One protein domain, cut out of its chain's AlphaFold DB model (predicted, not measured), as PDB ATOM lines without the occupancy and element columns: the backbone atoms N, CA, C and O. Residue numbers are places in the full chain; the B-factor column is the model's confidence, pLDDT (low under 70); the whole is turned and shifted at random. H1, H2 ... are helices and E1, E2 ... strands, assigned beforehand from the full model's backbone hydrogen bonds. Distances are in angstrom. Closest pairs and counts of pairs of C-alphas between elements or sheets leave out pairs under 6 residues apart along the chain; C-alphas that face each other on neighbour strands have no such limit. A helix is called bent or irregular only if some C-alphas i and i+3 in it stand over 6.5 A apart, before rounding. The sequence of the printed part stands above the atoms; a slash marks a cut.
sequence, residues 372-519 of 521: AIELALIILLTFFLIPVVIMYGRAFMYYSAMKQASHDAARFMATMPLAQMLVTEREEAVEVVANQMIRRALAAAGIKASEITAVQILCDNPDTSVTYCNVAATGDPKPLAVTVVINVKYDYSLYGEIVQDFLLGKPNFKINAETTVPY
ATOM      1  N   ALA A 372     -18.164  68.236 -15.584       88.38
ATOM      2  CA  ALA A 372     -19.610  68.409 -15.696       88.38
ATOM      3  C   ALA A 372     -20.319  67.092 -16.055       88.38
ATOM      4  O   ALA A 372     -21.382  66.804 -15.508       88.38
ATOM      5  N   ILE A 373     -19.715  66.278 -16.928       93.31
ATOM      6  CA  ILE A 373     -20.253  64.968 -17.329       93.31
ATOM      7  C   ILE A 373     -20.172  63.975 -16.168       93.31
ATOM      8  O   ILE A 373     -21.162  63.316 -15.858       93.31
ATOM      9  N   GLU A 374     -19.028  63.901 -15.486       94.31
ATOM     10  CA  GLU A 374     -18.867  63.042 -14.307       94.31
ATOM     11  C   GLU A 374     -19.878  63.403 -13.211       94.31
ATOM     12  O   GLU A 374     -20.544  62.522 -12.663       94.31
ATOM     13  N   LEU A 375     -20.065  64.699 -12.937       93.38
ATOM     14  CA  LEU A 375     -21.052  65.161 -11.964       93.38
ATOM     15  C   LEU A 375     -22.486  64.819 -12.394       93.38
ATOM     16  O   LEU A 375     -23.274  64.376 -11.560       93.38
ATOM     17  N   ALA A 376     -22.827  64.978 -13.676       95.81
ATOM     18  CA  ALA A 376     -24.147  64.620 -14.192       95.81
ATOM     19  C   ALA A 376     -24.440  63.121 -14.016       95.81
ATOM     20  O   ALA A 376     -25.542  62.762 -13.600       95.81
ATOM     21  N   LEU A 377     -23.449  62.255 -14.254       96.62
ATOM     22  CA  LEU A 377     -23.578  60.811 -14.040       96.62
ATOM     23  C   LEU A 377     -23.762  60.460 -12.560       96.62
ATOM     24  O   LEU A 377     -24.620  59.641 -12.234       96.62
ATOM     25  N   ILE A 378     -23.016  61.100 -11.654       96.69
ATOM     26  CA  ILE A 378     -23.177  60.890 -10.205       96.69
ATOM     27  C   ILE A 378     -24.565  61.339  -9.749       96.69
ATOM     28  O   ILE A 378     -25.219  60.630  -8.982       96.69
ATOM     29  N   ILE A 379     -25.036  62.494 -10.221       96.75
ATOM     30  CA  ILE A 379     -26.364  63.015  -9.889       96.75
ATOM     31  C   ILE A 379     -27.450  62.058 -10.395       96.75
ATOM     32  O   ILE A 379     -28.322  61.679  -9.615       96.75
ATOM     33  N   LEU A 380     -27.368  61.610 -11.651       95.06
ATOM     34  CA  LEU A 380     -28.301  60.644 -12.235       95.06
ATOM     35  C   LEU A 380     -28.329  59.330 -11.432       95.06
ATOM     36  O   LEU A 380     -29.401  58.850 -11.064       95.06
ATOM     37  N   LEU A 381     -27.154  58.789 -11.100       95.06
ATOM     38  CA  LEU A 381     -27.025  57.578 -10.289       95.06
ATOM     39  C   LEU A 381     -27.620  57.770  -8.887       95.06
ATOM     40  O   LEU A 381     -28.297  56.884  -8.372       95.06
ATOM     41  N   THR A 382     -27.402  58.932  -8.276       95.81
ATOM     42  CA  THR A 382     -27.925  59.244  -6.940       95.81
ATOM     43  C   THR A 382     -29.447  59.366  -6.961       95.81
ATOM     44  O   THR A 382     -30.106  58.821  -6.078       95.81
ATOM     45  N   PHE A 383     -30.024  60.004  -7.984       93.38
ATOM     46  CA  PHE A 383     -31.478  60.065  -8.161       93.38
ATOM     47  C   PHE A 383     -32.108  58.682  -8.320       93.38
ATOM     48  O   PHE A 383     -33.198  58.460  -7.801       93.38
ATOM     49  N   PHE A 384     -31.414  57.749  -8.973       89.38
ATOM     50  CA  PHE A 384     -31.854  56.360  -9.060       89.38
ATOM     51  C   PHE A 384     -31.704  55.607  -7.724       89.38
ATOM     52  O   PHE A 384     -32.560  54.805  -7.363       89.38
ATOM     53  N   LEU A 385     -30.650  55.886  -6.949       93.62
ATOM     54  CA  LEU A 385     -30.372  55.195  -5.686       93.62
ATOM     55  C   LEU A 385     -31.289  55.639  -4.531       93.62
ATOM     56  O   LEU A 385     -31.668  54.820  -3.694       93.62
ATOM     57  N   ILE A 386     -31.658  56.923  -4.465       93.69
ATOM     58  CA  ILE A 386     -32.516  57.481  -3.402       93.69
ATOM     59  C   ILE A 386     -33.830  56.694  -3.205       93.69
ATOM     60  O   ILE A 386     -34.089  56.285  -2.069       93.69
ATOM     61  N   PRO A 387     -34.666  56.441  -4.234       88.69
ATOM     62  CA  PRO A 387     -35.919  55.710  -4.053       88.69
ATOM     63  C   PRO A 387     -35.685  54.283  -3.554       88.69
ATOM     64  O   PRO A 387     -36.445  53.822  -2.707       88.69
ATOM     65  N   VAL A 388     -34.606  53.627  -3.998       89.31
ATOM     66  CA  VAL A 388     -34.218  52.286  -3.540       89.31
ATOM     67  C   VAL A 388     -33.919  52.298  -2.039       89.31
ATOM     68  O   VAL A 388     -34.462  51.486  -1.292       89.31
ATOM     69  N   VAL A 389     -33.121  53.259  -1.562       94.69
ATOM     70  CA  VAL A 389     -32.797  53.385  -0.129       94.69
ATOM     71  C   VAL A 389     -34.046  53.680   0.706       94.69
ATOM     72  O   VAL A 389     -34.230  53.069   1.760       94.69
ATOM     73  N   ILE A 390     -34.930  54.567   0.239       92.56
ATOM     74  CA  ILE A 390     -36.192  54.877   0.934       92.56
ATOM     75  C   ILE A 390     -37.097  53.637   0.985       92.56
ATOM     76  O   ILE A 390     -37.667  53.339   2.037       92.56
ATOM     77  N   MET A 391     -37.196  52.894  -0.119       89.06
ATOM     78  CA  MET A 391     -37.990  51.671  -0.217       89.06
ATOM     79  C   MET A 391     -37.517  50.619   0.794       89.06
ATOM     80  O   MET A 391     -38.324  50.114   1.577       89.06
ATOM     81  N   TYR A 392     -36.211  50.337   0.839       91.25
ATOM     82  CA  TYR A 392     -35.653  49.407   1.822       91.25
ATOM     83  C   TYR A 392     -35.815  49.919   3.252       91.25
ATOM     84  O   TYR A 392     -36.183  49.141   4.129       91.25
ATOM     85  N   GLY A 393     -35.606  51.215   3.498       94.19
ATOM     86  CA  GLY A 393     -35.805  51.813   4.819       94.19
ATOM     87  C   GLY A 393     -37.215  51.568   5.363       94.19
ATOM     88  O   GLY A 393     -37.370  51.142   6.506       94.19
ATOM     89  N   ARG A 394     -38.246  51.749   4.528       92.62
ATOM     90  CA  ARG A 394     -39.636  51.455   4.912       92.62
ATOM     91  C   ARG A 394     -39.889  49.963   5.125       92.62
ATOM     92  O   ARG A 394     -40.518  49.605   6.117       92.62
ATOM     93  N   ALA A 395     -39.364  49.098   4.256       92.50
ATOM     94  CA  ALA A 395     -39.486  47.648   4.420       92.50
ATOM     95  C   ALA A 395     -38.847  47.162   5.736       92.50
ATOM     96  O   ALA A 395     -39.449  46.367   6.458       92.50
ATOM     97  N   PHE A 396     -37.673  47.692   6.097       95.81
ATOM     98  CA  PHE A 396     -37.021  47.401   7.376       95.81
ATOM     99  C   PHE A 396     -37.838  47.894   8.572       95.81
ATOM    100  O   PHE A 396     -37.960  47.161   9.554       95.81
ATOM    101  N   MET A 397     -38.432  49.091   8.493       95.56
ATOM    102  CA  MET A 397     -39.326  49.573   9.550       95.56
ATOM    103  C   MET A 397     -40.527  48.638   9.733       95.56
ATOM    104  O   MET A 397     -40.805  48.238  10.863       95.56
ATOM    105  N   TYR A 398     -41.179  48.211   8.646       95.44
ATOM    106  CA  TYR A 398     -42.326  47.295   8.717       95.44
ATOM    107  C   TYR A 398     -41.929  45.944   9.307       95.44
ATOM    108  O   TYR A 398     -42.584  45.462  10.228       95.44
ATOM    109  N   TYR A 399     -40.815  45.375   8.849       96.94
ATOM    110  CA  TYR A 399     -40.296  44.125   9.394       96.94
ATOM    111  C   TYR A 399     -39.988  44.232  10.896       96.94
ATOM    112  O   TYR A 399     -40.334  43.334  11.662       96.94
ATOM    113  N   SER A 400     -39.380  45.337  11.343       97.88
ATOM    114  CA  SER A 400     -39.078  45.544  12.765       97.88
ATOM    115  C   SER A 400     -40.340  45.649  13.625       97.88
ATOM    116  O   SER A 400     -40.411  45.010  14.675       97.88
ATOM    117  N   ALA A 401     -41.361  46.369  13.146       97.81
ATOM    118  CA  ALA A 401     -42.647  46.487  13.823       97.81
ATOM    119  C   ALA A 401     -43.380  45.141  13.884       97.81
ATOM    120  O   ALA A 401     -43.889  44.766  14.936       97.81
ATOM    121  N   MET A 402     -43.377  44.380  12.784       98.00
ATOM    122  CA  MET A 402     -43.940  43.030  12.747       98.00
ATOM    123  C   MET A 402     -43.241  42.096  13.733       98.00
ATOM    124  O   MET A 402     -43.922  41.394  14.470       98.00
ATOM    125  N   LYS A 403     -41.903  42.113  13.787       98.00
ATOM    126  CA  LYS A 403     -41.131  41.265  14.704       98.00
ATOM    127  C   LYS A 403     -41.401  41.603  16.172       98.00
ATOM    128  O   LYS A 403     -41.447  40.713  17.015       98.00
ATOM    129  N   GLN A 404     -41.557  42.886  16.489       98.06
ATOM    130  CA  GLN A 404     -41.924  43.306  17.837       98.06
ATOM    131  C   GLN A 404     -43.354  42.860  18.179       98.06
ATOM    132  O   GLN A 404     -43.566  42.248  19.220       98.06
ATOM    133  N   ALA A 405     -44.306  43.073  17.268       98.25
ATOM    134  CA  ALA A 405     -45.695  42.662  17.449       98.25
ATOM    135  C   ALA A 405     -45.850  41.139  17.617       98.25
ATOM    136  O   ALA A 405     -46.577  40.695  18.505       98.25
ATOM    137  N   SER A 406     -45.154  40.333  16.803       98.12
ATOM    138  CA  SER A 406     -45.175  38.869  16.916       98.12
ATOM    139  C   SER A 406     -44.570  38.402  18.232       98.12
ATOM    140  O   SER A 406     -45.103  37.494  18.856       98.12
ATOM    141  N   HIS A 407     -43.488  39.038  18.684       98.19
ATOM    142  CA  HIS A 407     -42.858  38.715  19.958       98.19
ATOM    143  C   HIS A 407     -43.755  39.045  21.156       98.19
ATOM    144  O   HIS A 407     -43.883  38.225  22.066       98.19
ATOM    145  N   ASP A 408     -44.396  40.214  21.158       98.06
ATOM    146  CA  ASP A 408     -45.289  40.629  22.243       98.06
ATOM    147  C   ASP A 408     -46.535  39.734  22.315       98.06
ATOM    148  O   ASP A 408     -46.926  39.306  23.403       98.06
ATOM    149  N   ALA A 409     -47.107  39.369  21.163       97.81
ATOM    150  CA  ALA A 409     -48.222  38.428  21.088       97.81
ATOM    151  C   ALA A 409     -47.821  37.002  21.493       97.81
ATOM    152  O   ALA A 409     -48.516  36.374  22.288       97.81
ATOM    153  N   ALA A 410     -46.678  36.501  21.013       97.06
ATOM    154  CA  ALA A 410     -46.180  35.176  21.383       97.06
ATOM    155  C   ALA A 410     -45.902  35.090  22.887       97.06
ATOM    156  O   ALA A 410     -46.217  34.086  23.518       97.06
ATOM    157  N   ARG A 411     -45.370  36.161  23.489       97.31
ATOM    158  CA  ARG A 411     -45.164  36.241  24.939       97.31
ATOM    159  C   ARG A 411     -46.484  36.260  25.707       97.31
ATOM    160  O   ARG A 411     -46.584  35.555  26.702       97.31
ATOM    161  N   PHE A 412     -47.471  37.033  25.252       96.94
ATOM    162  CA  PHE A 412     -48.810  37.047  25.851       96.94
ATOM    163  C   PHE A 412     -49.421  35.638  25.860       96.94
ATOM    164  O   PHE A 412     -49.797  35.142  26.924       96.94
ATOM    165  N   MET A 413     -49.401  34.957  24.710       95.62
ATOM    166  CA  MET A 413     -49.873  33.576  24.585       95.62
ATOM    167  C   MET A 413     -49.055  32.605  25.451       95.62
ATOM    168  O   MET A 413     -49.622  31.765  26.134       95.62
ATOM    169  N   ALA A 414     -47.729  32.744  25.515       95.56
ATOM    170  CA  ALA A 414     -46.879  31.878  26.339       95.56
ATOM    171  C   ALA A 414     -47.133  32.000  27.856       95.56
ATOM    172  O   ALA A 414     -46.760  31.101  28.613       95.56
ATOM    173  N   THR A 415     -47.741  33.107  28.298       95.75
ATOM    174  CA  THR A 415     -48.114  33.373  29.700       95.75
ATOM    175  C   THR A 415     -49.594  33.143  30.001       95.75
ATOM    176  O   THR A 415     -50.021  33.328  31.141       95.75
ATOM    177  N   MET A 416     -50.390  32.742  29.011       94.81
ATOM    178  CA  MET A 416     -51.815  32.469  29.196       94.81
ATOM    179  C   MET A 416     -52.013  31.127  29.919       94.81
ATOM    180  O   MET A 416     -51.376  30.146  29.527       94.81
ATOM    181  N   PRO A 417     -52.832  31.040  30.986       92.75
ATOM    182  CA  PRO A 417     -53.054  29.785  31.705       92.75
ATOM    183  C   PRO A 417     -53.640  28.696  30.800       92.75
ATOM    184  O   PRO A 417     -54.563  28.966  30.033       92.75
ATOM    185  N   LEU A 418     -53.178  27.450  30.945       89.81
ATOM    186  CA  LEU A 418     -53.638  26.323  30.120       89.81
ATOM    187  C   LEU A 418     -55.164  26.133  30.190       89.81
ATOM    188  O   LEU A 418     -55.814  25.900  29.178       89.81
ATOM    189  N   ALA A 419     -55.759  26.342  31.369       88.88
ATOM    190  CA  ALA A 419     -57.208  26.268  31.569       88.88
ATOM    191  C   ALA A 419     -58.007  27.299  30.746       88.88
ATOM    192  O   ALA A 419     -59.195  27.101  30.508       88.88
ATOM    193  N   GLN A 420     -57.390  28.409  30.328       88.94
ATOM    194  CA  GLN A 420     -58.027  29.404  29.458       88.94
ATOM    195  C   GLN A 420     -57.868  29.057  27.974       88.94
ATOM    196  O   GLN A 420     -58.724  29.439  27.187       88.94
ATOM    197  N   MET A 421     -56.829  28.300  27.608       86.19
ATOM    198  CA  MET A 421     -56.622  27.800  26.243       86.19
ATOM    199  C   MET A 421     -57.446  26.544  25.929       86.19
ATOM    200  O   MET A 421     -57.778  26.307  24.779       86.19
ATOM    201  N   LEU A 422     -57.776  25.735  26.942       83.75
ATOM    202  CA  LEU A 422     -58.515  24.474  26.770       83.75
ATOM    203  C   LEU A 422     -60.017  24.658  26.520       83.75
ATOM    204  O   LEU A 422     -60.665  23.768  25.978       83.75
ATOM    205  N   VAL A 423     -60.597  25.775  26.959       83.44
ATOM    206  CA  VAL A 423     -62.029  26.036  26.779       83.44
ATOM    207  C   VAL A 423     -62.207  26.705  25.423       83.44
ATOM    208  O   VAL A 423     -61.799  27.852  25.276       83.44
ATOM    209  N   THR A 424     -62.833  26.024  24.461       79.31
ATOM    210  CA  THR A 424     -63.032  26.507  23.077       79.31
ATOM    211  C   THR A 424     -63.561  27.941  23.003       79.31
ATOM    212  O   THR A 424     -63.019  28.770  22.281       79.31
ATOM    213  N   GLU A 425     -64.567  28.277  23.815       80.81
ATOM    214  CA  GLU A 425     -65.135  29.633  23.868       80.81
ATOM    215  C   GLU A 425     -64.125  30.688  24.350       80.81
ATOM    216  O   GLU A 425     -64.162  31.848  23.936       80.81
ATOM    217  N   ARG A 426     -63.205  30.301  25.241       80.75
ATOM    218  CA  ARG A 426     -62.164  31.194  25.761       80.75
ATOM    219  C   ARG A 426     -60.963  31.254  24.835       80.75
ATOM    220  O   ARG A 426     -60.358  32.313  24.742       80.75
ATOM    221  N   GLU A 427     -60.642  30.171  24.139       81.44
ATOM    222  CA  GLU A 427     -59.565  30.134  23.153       81.44
ATOM    223  C   GLU A 427     -59.776  31.208  22.083       81.44
ATOM    224  O   GLU A 427     -58.884  32.029  21.855       81.44
ATOM    225  N   GLU A 428     -60.988  31.285  21.517       86.88
ATOM    226  CA  GLU A 428     -61.341  32.327  20.549       86.88
ATOM    227  C   GLU A 428     -61.162  33.729  21.150       86.88
ATOM    228  O   GLU A 428     -60.587  34.618  20.519       86.88
ATOM    229  N   ALA A 429     -61.585  33.937  22.403       90.69
ATOM    230  CA  ALA A 429     -61.417  35.218  23.085       90.69
ATOM    231  C   ALA A 429     -59.934  35.586  23.283       90.69
ATOM    232  O   ALA A 429     -59.547  36.744  23.093       90.69
ATOM    233  N   VAL A 430     -59.087  34.615  23.626       92.25
ATOM    234  CA  VAL A 430     -57.643  34.812  23.810       92.25
ATOM    235  C   VAL A 430     -56.962  35.129  22.478       92.25
ATOM    236  O   VAL A 430     -56.161  36.070  22.404       92.25
ATOM    237  N   GLU A 431     -57.315  34.412  21.411       92.50
ATOM    238  CA  GLU A 431     -56.796  34.675  20.070       92.50
ATOM    239  C   GLU A 431     -57.203  36.072  19.580       92.50
ATOM    240  O   GLU A 431     -56.383  36.809  19.025       92.50
ATOM    241  N   VAL A 432     -58.446  36.491  19.842       94.50
ATOM    242  CA  VAL A 432     -58.937  37.838  19.519       94.50
ATOM    243  C   VAL A 432     -58.105  38.913  20.221       94.50
ATOM    244  O   VAL A 432     -57.729  39.901  19.579       94.50
ATOM    245  N   VAL A 433     -57.756  38.726  21.498       96.25
ATOM    246  CA  VAL A 433     -56.901  39.673  22.238       96.25
ATOM    247  C   VAL A 433     -55.499  39.740  21.627       96.25
ATOM    248  O   VAL A 433     -55.007  40.840  21.352       96.25
ATOM    249  N   ALA A 434     -54.872  38.597  21.336       96.62
ATOM    250  CA  ALA A 434     -53.553  38.552  20.701       96.62
ATOM    251  C   ALA A 434     -53.563  39.215  19.308       96.62
ATOM    252  O   ALA A 434     -52.710  40.051  18.991       96.62
ATOM    253  N   ASN A 435     -54.586  38.930  18.500       96.44
ATOM    254  CA  ASN A 435     -54.800  39.558  17.198       96.44
ATOM    255  C   ASN A 435     -55.005  41.076  17.320       96.44
ATOM    256  O   ASN A 435     -54.498  41.847  16.498       96.44
ATOM    257  N   GLN A 436     -55.709  41.536  18.355       97.25
ATOM    258  CA  GLN A 436     -55.896  42.960  18.613       97.25
ATOM    259  C   GLN A 436     -54.582  43.644  19.019       97.25
ATOM    260  O   GLN A 436     -54.319  44.757  18.551       97.25
ATOM    261  N   MET A 437     -53.736  42.991  19.821       97.56
ATOM    262  CA  MET A 437     -52.396  43.491  20.160       97.56
ATOM    263  C   MET A 437     -51.541  43.678  18.903       97.56
ATOM    264  O   MET A 437     -50.980  44.758  18.696       97.56
ATOM    265  N   ILE A 438     -51.520  42.675  18.020       98.19
ATOM    266  CA  ILE A 438     -50.786  42.736  16.749       98.19
ATOM    267  C   ILE A 438     -51.308  43.886  15.884       98.19
ATOM    268  O   ILE A 438     -50.527  44.715  15.416       98.19
ATOM    269  N   ARG A 439     -52.630  43.996  15.705       97.50
ATOM    270  CA  ARG A 439     -53.236  45.062  14.890       97.50
ATOM    271  C   ARG A 439     -52.929  46.455  15.431       97.50
ATOM    272  O   ARG A 439     -52.633  47.345  14.638       97.50
ATOM    273  N   ARG A 440     -52.963  46.654  16.752       97.88
ATOM    274  CA  ARG A 440     -52.607  47.938  17.381       97.88
ATOM    275  C   ARG A 440     -51.136  48.287  17.150       97.88
ATOM    276  O   ARG A 440     -50.842  49.418  16.769       97.88
ATOM    277  N   ALA A 441     -50.232  47.321  17.317       97.56
ATOM    278  CA  ALA A 441     -48.803  47.521  17.084       97.56
ATOM    279  C   ALA A 441     -48.494  47.845  15.610       97.56
ATOM    280  O   ALA A 441     -47.745  48.779  15.320       97.56
ATOM    281  N   LEU A 442     -49.118  47.134  14.665       97.62
ATOM    282  CA  LEU A 442     -48.946  47.384  13.230       97.62
ATOM    283  C   LEU A 442     -49.576  48.718  12.793       97.62
ATOM    284  O   LEU A 442     -48.972  49.449  12.006       97.62
ATOM    285  N   ALA A 443     -50.735  49.083  13.346       97.56
ATOM    286  CA  ALA A 443     -51.363  50.379  13.090       97.56
ATOM    287  C   ALA A 443     -50.486  51.545  13.580       97.56
ATOM    288  O   ALA A 443     -50.359  52.548  12.879       97.56
ATOM    289  N   ALA A 444     -49.820  51.397  14.730       96.81
ATOM    290  CA  ALA A 444     -48.863  52.386  15.234       96.81
ATOM    291  C   ALA A 444     -47.638  52.556  14.312       96.81
ATOM    292  O   ALA A 444     -47.069  53.643  14.238       96.81
ATOM    293  N   ALA A 445     -47.269  51.514  13.562       96.31
ATOM    294  CA  ALA A 445     -46.231  51.570  12.533       96.31
ATOM    295  C   ALA A 445     -46.722  52.138  11.182       96.31
ATOM    296  O   ALA A 445     -45.942  52.232  10.232       96.31
ATOM    297  N   GLY A 446     -48.000  52.520  11.080       95.94
ATOM    298  CA  GLY A 446     -48.610  53.039   9.855       95.94
ATOM    299  C   GLY A 446     -48.958  51.965   8.819       95.94
ATOM    300  O   GLY A 446     -49.219  52.308   7.665       95.94
ATOM    301  N   ILE A 447     -48.962  50.686   9.210       96.44
ATOM    302  CA  ILE A 447     -49.368  49.569   8.348       96.44
ATOM    303  C   ILE A 447     -50.895  49.494   8.356       96.44
ATOM    304  O   ILE A 447     -51.526  49.426   9.415       96.44
ATOM    305  N   LYS A 448     -51.511  49.516   7.172       96.00
ATOM    306  CA  LYS A 448     -52.975  49.478   7.048       96.00
ATOM    307  C   LYS A 448     -53.505  48.073   7.313       96.00
ATOM    308  O   LYS A 448     -52.881  47.083   6.947       96.00
ATOM    309  N   ALA A 449     -54.721  47.970   7.847       95.56
ATOM    310  CA  ALA A 449     -55.364  46.673   8.073       95.56
ATOM    311  C   ALA A 449     -55.527  45.846   6.780       95.56
ATOM    312  O   ALA A 449     -55.440  44.625   6.830       95.56
ATOM    313  N   SER A 450     -55.697  46.501   5.625       94.62
ATOM    314  CA  SER A 450     -55.777  45.855   4.306       94.62
ATOM    315  C   SER A 450     -54.457  45.244   3.823       94.62
ATOM    316  O   SER A 450     -54.459  44.431   2.904       94.62
ATOM    317  N   GLU A 451     -53.325  45.658   4.398       95.00
ATOM    318  CA  GLU A 451     -51.996  45.126   4.071       95.00
ATOM    319  C   GLU A 451     -51.704  43.839   4.863       95.00
ATOM    320  O   GLU A 451     -50.901  43.008   4.441       95.00
ATOM    321  N   ILE A 452     -52.391  43.616   5.987       96.56
ATOM    322  CA  ILE A 452     -52.249  42.405   6.801       96.56
ATOM    323  C   ILE A 452     -52.976  41.259   6.090       96.56
ATOM    324  O   ILE A 452     -54.199  41.252   5.991       96.56
ATOM    325  N   THR A 453     -52.222  40.287   5.578       96.06
ATOM    326  CA  THR A 453     -52.786  39.170   4.800       96.06
ATOM    327  C   THR A 453     -53.238  38.026   5.698       96.06
ATOM    328  O   THR A 453     -54.294  37.446   5.468       96.06
ATOM    329  N   ALA A 454     -52.426  37.678   6.697       95.44
ATOM    330  CA  ALA A 454     -52.733  36.614   7.642       95.44
ATOM    331  C   ALA A 454     -51.939  36.806   8.935       95.44
ATOM    332  O   ALA A 454     -50.757  37.157   8.896       95.44
ATOM    333  N   VAL A 455     -52.587  36.521  10.058       96.38
ATOM    334  CA  VAL A 455     -51.947  36.306  11.355       96.38
ATOM    335  C   VAL A 455     -52.263  34.869  11.737       96.38
ATOM    336  O   VAL A 455     -53.415  34.458  11.637       96.38
ATOM    337  N   GLN A 456     -51.240  34.093  12.074       95.44
ATOM    338  CA  GLN A 456     -51.381  32.704  12.493       95.44
ATOM    339  C   GLN A 456     -50.688  32.544  13.836       95.44
ATOM    340  O   GLN A 456     -49.539  32.962  13.997       95.44
ATOM    341  N   ILE A 457     -51.393  31.953  14.790       95.25
ATOM    342  CA  ILE A 457     -50.845  31.568  16.084       95.25
ATOM    343  C   ILE A 457     -50.828  30.045  16.098       95.25
ATOM    344  O   ILE A 457     -51.865  29.402  15.957       95.25
ATOM    345  N   LEU A 458     -49.630  29.487  16.186       94.44
ATOM    346  CA  LEU A 458     -49.379  28.057  16.150       94.44
ATOM    347  C   LEU A 458     -48.832  27.627  17.505       94.44
ATOM    348  O   LEU A 458     -48.004  28.324  18.095       94.44
ATOM    349  N   CYS A 459     -49.293  26.486  17.990       92.56
ATOM    350  CA  CYS A 459     -48.790  25.864  19.198       92.56
ATOM    351  C   CYS A 459     -48.013  24.605  18.800       92.56
ATOM    352  O   CYS A 459     -48.530  23.727  18.105       92.56
ATOM    353  N   ASP A 460     -46.751  24.539  19.218       91.56
ATOM    354  CA  ASP A 460     -45.917  23.358  19.034       91.56
ATOM    355  C   ASP A 460     -46.237  22.374  20.156       91.56
ATOM    356  O   ASP A 460     -45.884  22.602  21.318       91.56
ATOM    357  N   ASN A 461     -46.887  21.272  19.797       85.06
ATOM    358  CA  ASN A 461     -47.119  20.149  20.691       85.06
ATOM    359  C   ASN A 461     -46.055  19.069  20.434       85.06
ATOM    360  O   ASN A 461     -45.603  18.911  19.299       85.06
ATOM    361  N   PRO A 462     -45.611  18.331  21.468       76.88
ATOM    362  CA  PRO A 462     -44.604  17.280  21.302       76.88
ATOM    363  C   PRO A 462     -45.086  16.136  20.400       76.88
ATOM    364  O   PRO A 462     -44.278  15.533  19.696       76.88
ATOM    365  N   ASP A 463     -46.391  15.864  20.425       76.19
ATOM    366  CA  ASP A 463     -46.979  14.642  19.872       76.19
ATOM    367  C   ASP A 463     -47.637  14.858  18.501       76.19
ATOM    368  O   ASP A 463     -47.861  13.907  17.751       76.19
ATOM    369  N   THR A 464     -47.903  16.113  18.130       67.50
ATOM    370  CA  THR A 464     -48.565  16.482  16.876       67.50
ATOM    371  C   THR A 464     -47.733  17.489  16.085       67.50
ATOM    372  O   THR A 464     -47.068  18.368  16.630       67.50
ATOM    373  N   SER A 465     -47.748  17.363  14.753       71.00
ATOM    374  CA  SER A 465     -47.188  18.391  13.868       71.00
ATOM    375  C   SER A 465     -47.841  19.740  14.170       71.00
ATOM    376  O   SER A 465     -49.044  19.762  14.401       71.00
ATOM    377  N   VAL A 466     -47.068  20.830  14.132       68.00
ATOM    378  CA  VAL A 466     -47.481  22.231  14.354       68.00
ATOM    379  C   VAL A 466     -48.968  22.465  14.043       68.00
ATOM    380  O   VAL A 466     -49.368  22.498  12.876       68.00
ATOM    381  N   THR A 467     -49.785  22.592  15.090       76.81
ATOM    382  CA  THR A 467     -51.244  22.741  14.984       76.81
ATOM    383  C   THR A 467     -51.659  24.093  15.569       76.81
ATOM    384  O   THR A 467     -50.919  24.729  16.321       76.81
ATOM    385  N   TYR A 468     -52.830  24.591  15.174       83.81
ATOM    386  CA  TYR A 468     -53.455  25.737  15.836       83.81
ATOM    387  C   TYR A 468     -53.631  25.447  17.331       83.81
ATOM    388  O   TYR A 468     -53.724  24.288  17.728       83.81
ATOM    389  N   CYS A 469     -53.693  26.485  18.161       83.44
ATOM    390  CA  CYS A 469     -53.753  26.355  19.622       83.44
ATOM    391  C   CYS A 469     -55.084  25.800  20.181       83.44
ATOM    392  O   CYS A 469     -55.385  26.015  21.353       83.44
ATOM    393  N   ASN A 470     -55.828  25.030  19.382       76.06
ATOM    394  CA  ASN A 470     -57.085  24.405  19.765       76.06
ATOM    395  C   ASN A 470     -56.830  23.071  20.455       76.06
ATOM    396  O   ASN A 470     -56.889  21.998  19.853       76.06
ATOM    397  N   VAL A 471     -56.500  23.161  21.741       64.62
ATOM    398  CA  VAL A 471     -56.177  22.001  22.584       64.62
ATOM    399  C   VAL A 471     -57.435  21.190  22.934       64.62
ATOM    400  O   VAL A 471     -57.342  20.032  23.338       64.62
ATOM    401  N   ALA A 472     -58.634  21.756  22.743       65.12
ATOM    402  CA  ALA A 472     -59.890  21.102  23.109       65.12
ATOM    403  C   ALA A 472     -60.172  19.827  22.297       65.12
ATOM    404  O   ALA A 472     -60.878  18.940  22.775       65.12
ATOM    405  N   ALA A 473     -59.629  19.721  21.081       62.75
ATOM    406  CA  ALA A 473     -59.904  18.595  20.191       62.75
ATOM    407  C   ALA A 473     -59.016  17.367  20.443       62.75
ATOM    408  O   ALA A 473     -59.449  16.249  20.170       62.75
ATOM    409  N   THR A 474     -57.787  17.551  20.935       64.25
ATOM    410  CA  THR A 474     -56.804  16.457  21.002       64.25
ATOM    411  C   THR A 474     -56.549  15.928  22.408       64.25
ATOM    412  O   THR A 474     -56.005  14.837  22.542       64.25
ATOM    413  N   GLY A 475     -56.970  16.639  23.464       69.88
ATOM    414  CA  GLY A 475     -56.639  16.250  24.844       69.88
ATOM    415  C   GLY A 475     -55.128  16.261  25.114       69.88
ATOM    416  O   GLY A 475     -54.665  15.645  26.073       69.88
ATOM    417  N   ASP A 476     -54.379  16.938  24.242       65.94
ATOM    418  CA  ASP A 476     -52.926  16.910  24.197       65.94
ATOM    419  C   ASP A 476     -52.296  17.651  25.385       65.94
ATOM    420  O   ASP A 476     -52.895  18.561  25.976       65.94
ATOM    421  N   PRO A 477     -51.048  17.287  25.727       71.81
ATOM    422  CA  PRO A 477     -50.288  17.950  26.770       71.81
ATOM    423  C   PRO A 477     -50.033  19.432  26.458       71.81
ATOM    424  O   PRO A 477     -50.046  19.882  25.314       71.81
ATOM    425  N   LYS A 478     -49.744  20.178  27.530       86.88
ATOM    426  CA  LYS A 478     -49.247  21.561  27.538       86.88
ATOM    427  C   LYS A 478     -48.331  21.850  26.325       86.88
ATOM    428  O   LYS A 478     -47.349  21.119  26.154       86.88
ATOM    429  N   PRO A 479     -48.578  22.927  25.550       90.44
ATOM    430  CA  PRO A 479     -47.741  23.254  24.401       90.44
ATOM    431  C   PRO A 479     -46.298  23.503  24.851       90.44
ATOM    432  O   PRO A 479     -46.054  24.051  25.926       90.44
ATOM    433  N   LEU A 480     -45.324  23.104  24.033       92.25
ATOM    434  CA  LEU A 480     -43.900  23.332  24.300       92.25
ATOM    435  C   LEU A 480     -43.495  24.765  23.953       92.25
ATOM    436  O   LEU A 480     -42.712  25.404  24.667       92.25
ATOM    437  N   ALA A 481     -44.022  25.275  22.845       94.56
ATOM    438  CA  ALA A 481     -43.753  26.615  22.362       94.56
ATOM    439  C   ALA A 481     -44.960  27.186  21.620       94.56
ATOM    440  O   ALA A 481     -45.787  26.456  21.080       94.56
ATOM    441  N   VAL A 482     -45.044  28.512  21.592       95.50
ATOM    442  CA  VAL A 482     -46.028  29.250  20.804       95.50
ATOM    443  C   VAL A 482     -45.294  30.017  19.715       95.50
ATOM    444  O   VAL A 482     -44.390  30.805  20.007       95.50
ATOM    445  N   THR A 483     -45.702  29.805  18.470       96.56
ATOM    446  CA  THR A 483     -45.163  30.450  17.276       96.56
ATOM    447  C   THR A 483     -46.204  31.391  16.682       96.56
ATOM    448  O   THR A 483     -47.288  30.978  16.291       96.56
ATOM    449  N   VAL A 484     -45.877  32.677  16.586       97.38
ATOM    450  CA  VAL A 484     -46.727  33.678  15.929       97.38
ATOM    451  C   VAL A 484     -46.125  34.037  14.579       97.38
ATOM    452  O   VAL A 484     -44.989  34.517  14.512       97.38
ATOM    453  N   VAL A 485     -46.902  33.841  13.515       97.12
ATOM    454  CA  VAL A 485     -46.538  34.164  12.133       97.12
ATOM    455  C   VAL A 485     -47.427  35.293  11.625       97.12
ATOM    456  O   VAL A 485     -48.647  35.166  11.528       97.12
ATOM    457  N   ILE A 486     -46.806  36.409  11.256       97.75
ATOM    458  CA  ILE A 486     -47.475  37.570  10.669       97.75
ATOM    459  C   ILE A 486     -47.052  37.677   9.208       97.75
ATOM    460  O   ILE A 486     -45.860  37.748   8.905       97.75
ATOM    461  N   ASN A 487     -48.031  37.742   8.307       96.94
ATOM    462  CA  ASN A 487     -47.825  37.947   6.877       96.94
ATOM    463  C   ASN A 487     -48.420  39.297   6.467       96.94
ATOM    464  O   ASN A 487     -49.639  39.496   6.537       96.94
ATOM    465  N   VAL A 488     -47.572  40.211   5.999       96.38
ATOM    466  CA  VAL A 488     -47.985  41.521   5.482       96.38
ATOM    467  C   VAL A 488     -47.640  41.607   4.000       96.38
ATOM    468  O   VAL A 488     -46.525  41.305   3.574       96.38
ATOM    469  N   LYS A 489     -48.618  42.032   3.207       94.25
ATOM    470  CA  LYS A 489     -48.454  42.393   1.806       94.25
ATOM    471  C   LYS A 489     -48.016  43.850   1.748       94.25
ATOM    472  O   LYS A 489     -48.764  44.736   2.147       94.25
ATOM    473  N   TYR A 490     -46.821  44.094   1.225       90.62
ATOM    474  CA  TYR A 490     -46.325  45.452   1.062       90.62
ATOM    475  C   TYR A 490     -46.853  46.039  -0.255       90.62
ATOM    476  O   TYR A 490     -46.589  45.494  -1.330       90.62
ATOM    477  N   ASP A 491     -47.606  47.139  -0.179       87.44
ATOM    478  CA  ASP A 491     -48.060  47.885  -1.357       87.44
ATOM    479  C   ASP A 491     -47.017  48.948  -1.753       87.44
ATOM    480  O   ASP A 491     -46.702  49.861  -0.987       87.44
ATOM    481  N   TYR A 492     -46.464  48.821  -2.962       82.81
ATOM    482  CA  TYR A 492     -45.477  49.749  -3.526       82.81
ATOM    483  C   TYR A 492     -46.099  50.738  -4.516       82.81
ATOM    484  O   TYR A 492     -45.356  51.325  -5.306       82.81
ATOM    485  N   SER A 493     -47.424  50.928  -4.515       82.00
ATOM    486  CA  SER A 493     -48.151  51.794  -5.465       82.00
ATOM    487  C   SER A 493     -47.529  53.187  -5.678       82.00
ATOM    488  O   SER A 493     -47.654  53.763  -6.753       82.00
ATOM    489  N   LEU A 494     -46.760  53.690  -4.708       79.44
ATOM    490  CA  LEU A 494     -45.990  54.936  -4.795       79.44
ATOM    491  C   LEU A 494     -44.839  54.949  -5.824       79.44
ATOM    492  O   LEU A 494     -44.452  56.032  -6.254       79.44
ATOM    493  N   TYR A 495     -44.261  53.804  -6.203       79.69
ATOM    494  CA  TYR A 495     -43.039  53.755  -7.028       79.69
ATOM    495  C   TYR A 495     -43.289  53.573  -8.535       79.69
ATOM    496  O   TYR A 495     -42.337  53.568  -9.311       79.69
ATOM    497  N   GLY A 496     -44.551  53.506  -8.968       82.75
ATOM    498  CA  GLY A 496     -44.911  53.229 -10.359       82.75
ATOM    499  C   GLY A 496     -44.599  51.784 -10.772       82.75
ATOM    500  O   GLY A 496     -43.726  51.126 -10.207       82.75
ATOM    501  N   GLU A 497     -45.320  51.279 -11.770       84.62
ATOM    502  CA  GLU A 497     -45.219  49.877 -12.214       84.62
ATOM    503  C   GLU A 497     -43.808  49.521 -12.713       84.62
ATOM    504  O   GLU A 497     -43.272  48.470 -12.374       84.62
ATOM    505  N   ILE A 498     -43.141  50.449 -13.414       81.44
ATOM    506  CA  ILE A 498     -41.807  50.231 -14.001       81.44
ATOM    507  C   ILE A 498     -40.761  49.897 -12.929       81.44
ATOM    508  O   ILE A 498     -39.933  49.006 -13.112       81.44
ATOM    509  N   VAL A 499     -40.774  50.617 -11.804       80.81
ATOM    510  CA  VAL A 499     -39.788  50.407 -10.734       80.81
ATOM    511  C   VAL A 499     -40.071  49.099  -9.997       80.81
ATOM    512  O   VAL A 499     -39.133  48.414  -9.591       80.81
ATOM    513  N   GLN A 500     -41.347  48.731  -9.848       80.75
ATOM    514  CA  GLN A 500     -41.749  47.483  -9.199       80.75
ATOM    515  C   GLN A 500     -41.317  46.260 -10.006       80.75
ATOM    516  O   GLN A 500     -40.676  45.364  -9.449       80.75
ATOM    517  N   ASP A 501     -41.610  46.247 -11.306       85.19
ATOM    518  CA  ASP A 501     -41.237  45.141 -12.190       85.19
ATOM    519  C   ASP A 501     -39.719  44.991 -12.271       85.19
ATOM    520  O   ASP A 501     -39.198  43.878 -12.189       85.19
ATOM    521  N   PHE A 502     -38.994  46.112 -12.345       84.50
ATOM    522  CA  PHE A 502     -37.538  46.093 -12.427       84.50
ATOM    523  C   PHE A 502     -36.861  45.612 -11.134       84.50
ATOM    524  O   PHE A 502     -35.897  44.851 -11.200       84.50
ATOM    525  N   LEU A 503     -37.322  46.058  -9.959       82.06
ATOM    526  CA  LEU A 503     -36.639  45.763  -8.691       82.06
ATOM    527  C   LEU A 503     -37.089  44.458  -8.034       82.06
ATOM    528  O   LEU A 503     -36.271  43.785  -7.408       82.06
ATOM    529  N   LEU A 504     -38.380  44.130  -8.106       80.25
ATOM    530  CA  LEU A 504     -38.973  43.044  -7.319       80.25
ATOM    531  C   LEU A 504     -39.452  41.877  -8.188       80.25
ATOM    532  O   LEU A 504     -39.661  40.785  -7.661       80.25
ATOM    533  N   GLY A 505     -39.636  42.089  -9.497       81.81
ATOM    534  CA  GLY A 505     -40.019  41.059 -10.470       81.81
ATOM    535  C   GLY A 505     -41.382  40.398 -10.232       81.81
ATOM    536  O   GLY A 505     -41.771  39.514 -10.994       81.81
ATOM    537  N   LYS A 506     -42.104  40.772  -9.165       80.56
ATOM    538  CA  LYS A 506     -43.421  40.243  -8.807       80.56
ATOM    539  C   LYS A 506     -44.278  41.327  -8.150       80.56
ATOM    540  O   LYS A 506     -43.831  41.938  -7.174       80.56
ATOM    541  N   PRO A 507     -45.534  41.505  -8.589       73.31
ATOM    542  CA  PRO A 507     -46.486  42.308  -7.845       73.31
ATOM    543  C   PRO A 507     -46.777  41.593  -6.520       73.31
ATOM    544  O   PRO A 507     -47.090  40.400  -6.504       73.31
ATOM    545  N   ASN A 508     -46.736  42.332  -5.409       78.31
ATOM    546  CA  ASN A 508     -47.082  41.868  -4.054       78.31
ATOM    547  C   ASN A 508     -45.984  41.068  -3.326       78.31
ATOM    548  O   ASN A 508     -46.183  39.911  -2.940       78.31
ATOM    549  N   PHE A 509     -44.845  41.710  -3.063       88.88
ATOM    550  CA  PHE A 509     -43.860  41.188  -2.118       88.88
ATOM    551  C   PHE A 509     -44.493  41.006  -0.726       88.88
ATOM    552  O   PHE A 509     -45.130  41.920  -0.186       88.88
ATOM    553  N   LYS A 510     -44.344  39.804  -0.162       92.69
ATOM    554  CA  LYS A 510     -44.840  39.453   1.171       92.69
ATOM    555  C   LYS A 510     -43.684  39.478   2.156       92.69
ATOM    556  O   LYS A 510     -42.647  38.869   1.906       92.69
ATOM    557  N   ILE A 511     -43.885  40.175   3.264       94.94
ATOM    558  CA  ILE A 511     -42.965  40.180   4.395       94.94
ATOM    559  C   ILE A 511     -43.563  39.261   5.449       94.94
ATOM    560  O   ILE A 511     -44.709  39.454   5.865       94.94
ATOM    561  N   ASN A 512     -42.766  38.289   5.881       96.56
ATOM    562  CA  ASN A 512     -43.152  37.334   6.907       96.56
ATOM    563  C   ASN A 512     -42.292  37.588   8.146       96.56
ATOM    564  O   ASN A 512     -41.068  37.711   8.049       96.56
ATOM    565  N   ALA A 513     -42.937  37.687   9.303       97.75
ATOM    566  CA  ALA A 513     -42.269  37.724  10.593       97.75
ATOM    567  C   ALA A 513     -42.775  36.553  11.425       97.75
ATOM    568  O   ALA A 513     -43.979  36.397  11.608       97.75
ATOM    569  N   GLU A 514     -41.844  35.745  11.908       97.38
ATOM    570  CA  GLU A 514     -42.118  34.564  12.713       97.38
ATOM    571  C   GLU A 514     -41.396  34.707  14.047       97.38
ATOM    572  O   GLU A 514     -40.255  35.184  14.119       97.38
ATOM    573  N   THR A 515     -42.080  34.382  15.137       97.88
ATOM    574  CA  THR A 515     -41.485  34.404  16.472       97.88
ATOM    575  C   THR A 515     -42.024  33.265  17.307       97.88
ATOM    576  O   THR A 515     -43.223  33.193  17.549       97.88
ATOM    577  N   THR A 516     -41.105  32.432  17.783       97.06
ATOM    578  CA  THR A 516     -41.383  31.294  18.656       97.06
ATOM    579  C   THR A 516     -40.911  31.599  20.071       97.06
ATOM    580  O   THR A 516     -39.759  31.999  20.280       97.06
ATOM    581  N   VAL A 517     -41.794  31.415  21.048       97.31
ATOM    582  CA  VAL A 517     -41.525  31.623  22.475       97.31
ATOM    583  C   VAL A 517     -41.860  30.332  23.226       97.31
ATOM    584  O   VAL A 517     -42.936  29.783  23.006       97.31
ATOM    585  N   PRO A 518     -40.971  29.820  24.099       96.56
ATOM    586  CA  PRO A 518     -41.279  28.641  24.904       96.56
ATOM    587  C   PRO A 518     -42.434  28.940  25.861       96.56
ATOM    588  O   PRO A 518     -42.481  30.012  26.468       96.56
ATOM    589  N   TYR A 519     -43.347  27.988  26.005       95.00
ATOM    590  CA  TYR A 519     -44.505  28.129  26.877       95.00
ATOM    591  C   TYR A 519     -44.092  27.889  28.341       95.00
ATOM    592  O   TYR A 519     -43.458  26.882  28.663       95.00
TER     593      TYR A 519
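This is residues 372 to 519 of the 521 residues of an uncharacterized protein of Massilia glaciei (UniProt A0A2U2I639). One very long helix, H1, runs along the domain; its later part packs together with a second helix, H3, over one face of a twisted three-stranded sheet, while residues 372 to 386 of H1 stick out as a free arm. The short helix H2 makes the turn from H1 to H3, the small helix H4 lies beyond the end of the sheet where E2 ends and E3 begins, and the long link from E1 to E2 loops out at the other end. The 148 printed residues have four named helices and three named strands, in the order H1, H2, H3, E1, E2, H4, E3, and the class is mixed, helices and strands. The sheet's order is E1, E2, E3, antiparallel throughout. The whole is loose, with a radius of gyration of the C-alphas of 20.4 A, and spans 75 by 28 by 23 A.

H1, residues 372 to 414, begins with C-alpha 372 at (-19.610, 68.409, -15.696) and is 62.0 A long. It has a kink of 25 degrees near residue 385, and is neither bent nor irregular, but only just: C-alphas 384 and 387 are 6.5 A apart. H2 is residues 418 to 421, and H3, residues 424 to 444, is 30.5 A long. E1, residues 452 to 460, is 23.5 A long; E2, residues 481 to 489, is 26.3 A. H4, residues 493 to 504, is irregular, with C-alphas 494 and 497 9.0 A apart. E3, residues 510 to 518, is 26.3 A long and ends with C-alpha 518 at (-41.279, 28.641, 24.904).

E1 and E2 form an antiparallel hairpin, with N 456 and O 485 at 2.9 A. E2 and E3 are antiparallel, with N 484 and O 515 at 2.9 A. H1 and H3 are on the same face of this twisted sheet, in two layers, helices over strands. H1 lies over E2 and E3 at a height of 4.1 A, only just above the sheet's level; its closest C-alphas to E3 are Lys 403 and Ala 513, 5.5 A apart. H3 lies over E1 and E2 at a height of 8.9 A. H1, with residues 401 to 413 alone, touches H3 at a shallow tilt of 26 degrees, opposite ways; the closest C-alphas, Ala 405 and Ile 438, are 5.1 A apart. H2 and H3 touch only at the corner, with the closest C-alphas, Met 421 and Glu 427, 4.9 A apart. H4 is close to H1 but not clearly touching; their closest C-alphas, Pro 387 and Tyr 495, are 8.0 A apart. O i to N i+4 pairs within hydrogen-bond range number 37 of 39 in H1, 16 of 17 in H3 and 5 of 8 in H4; H2 is too short for such a pair.

The C-alphas farthest apart, those of Ala 372 and Gly 475, are 75.7 A apart. Without the free arm, the body spans 54 by 28 by 22 A. The printed part has no cut. The link from E1 to E2, 20 residues, is long; within it residues 467 to 468 pair antiparallel with residues 458 to 459 of E1. The mean pLDDT of the printed part is 90.1, with residues 464, 466 and 471 to 476 under 70.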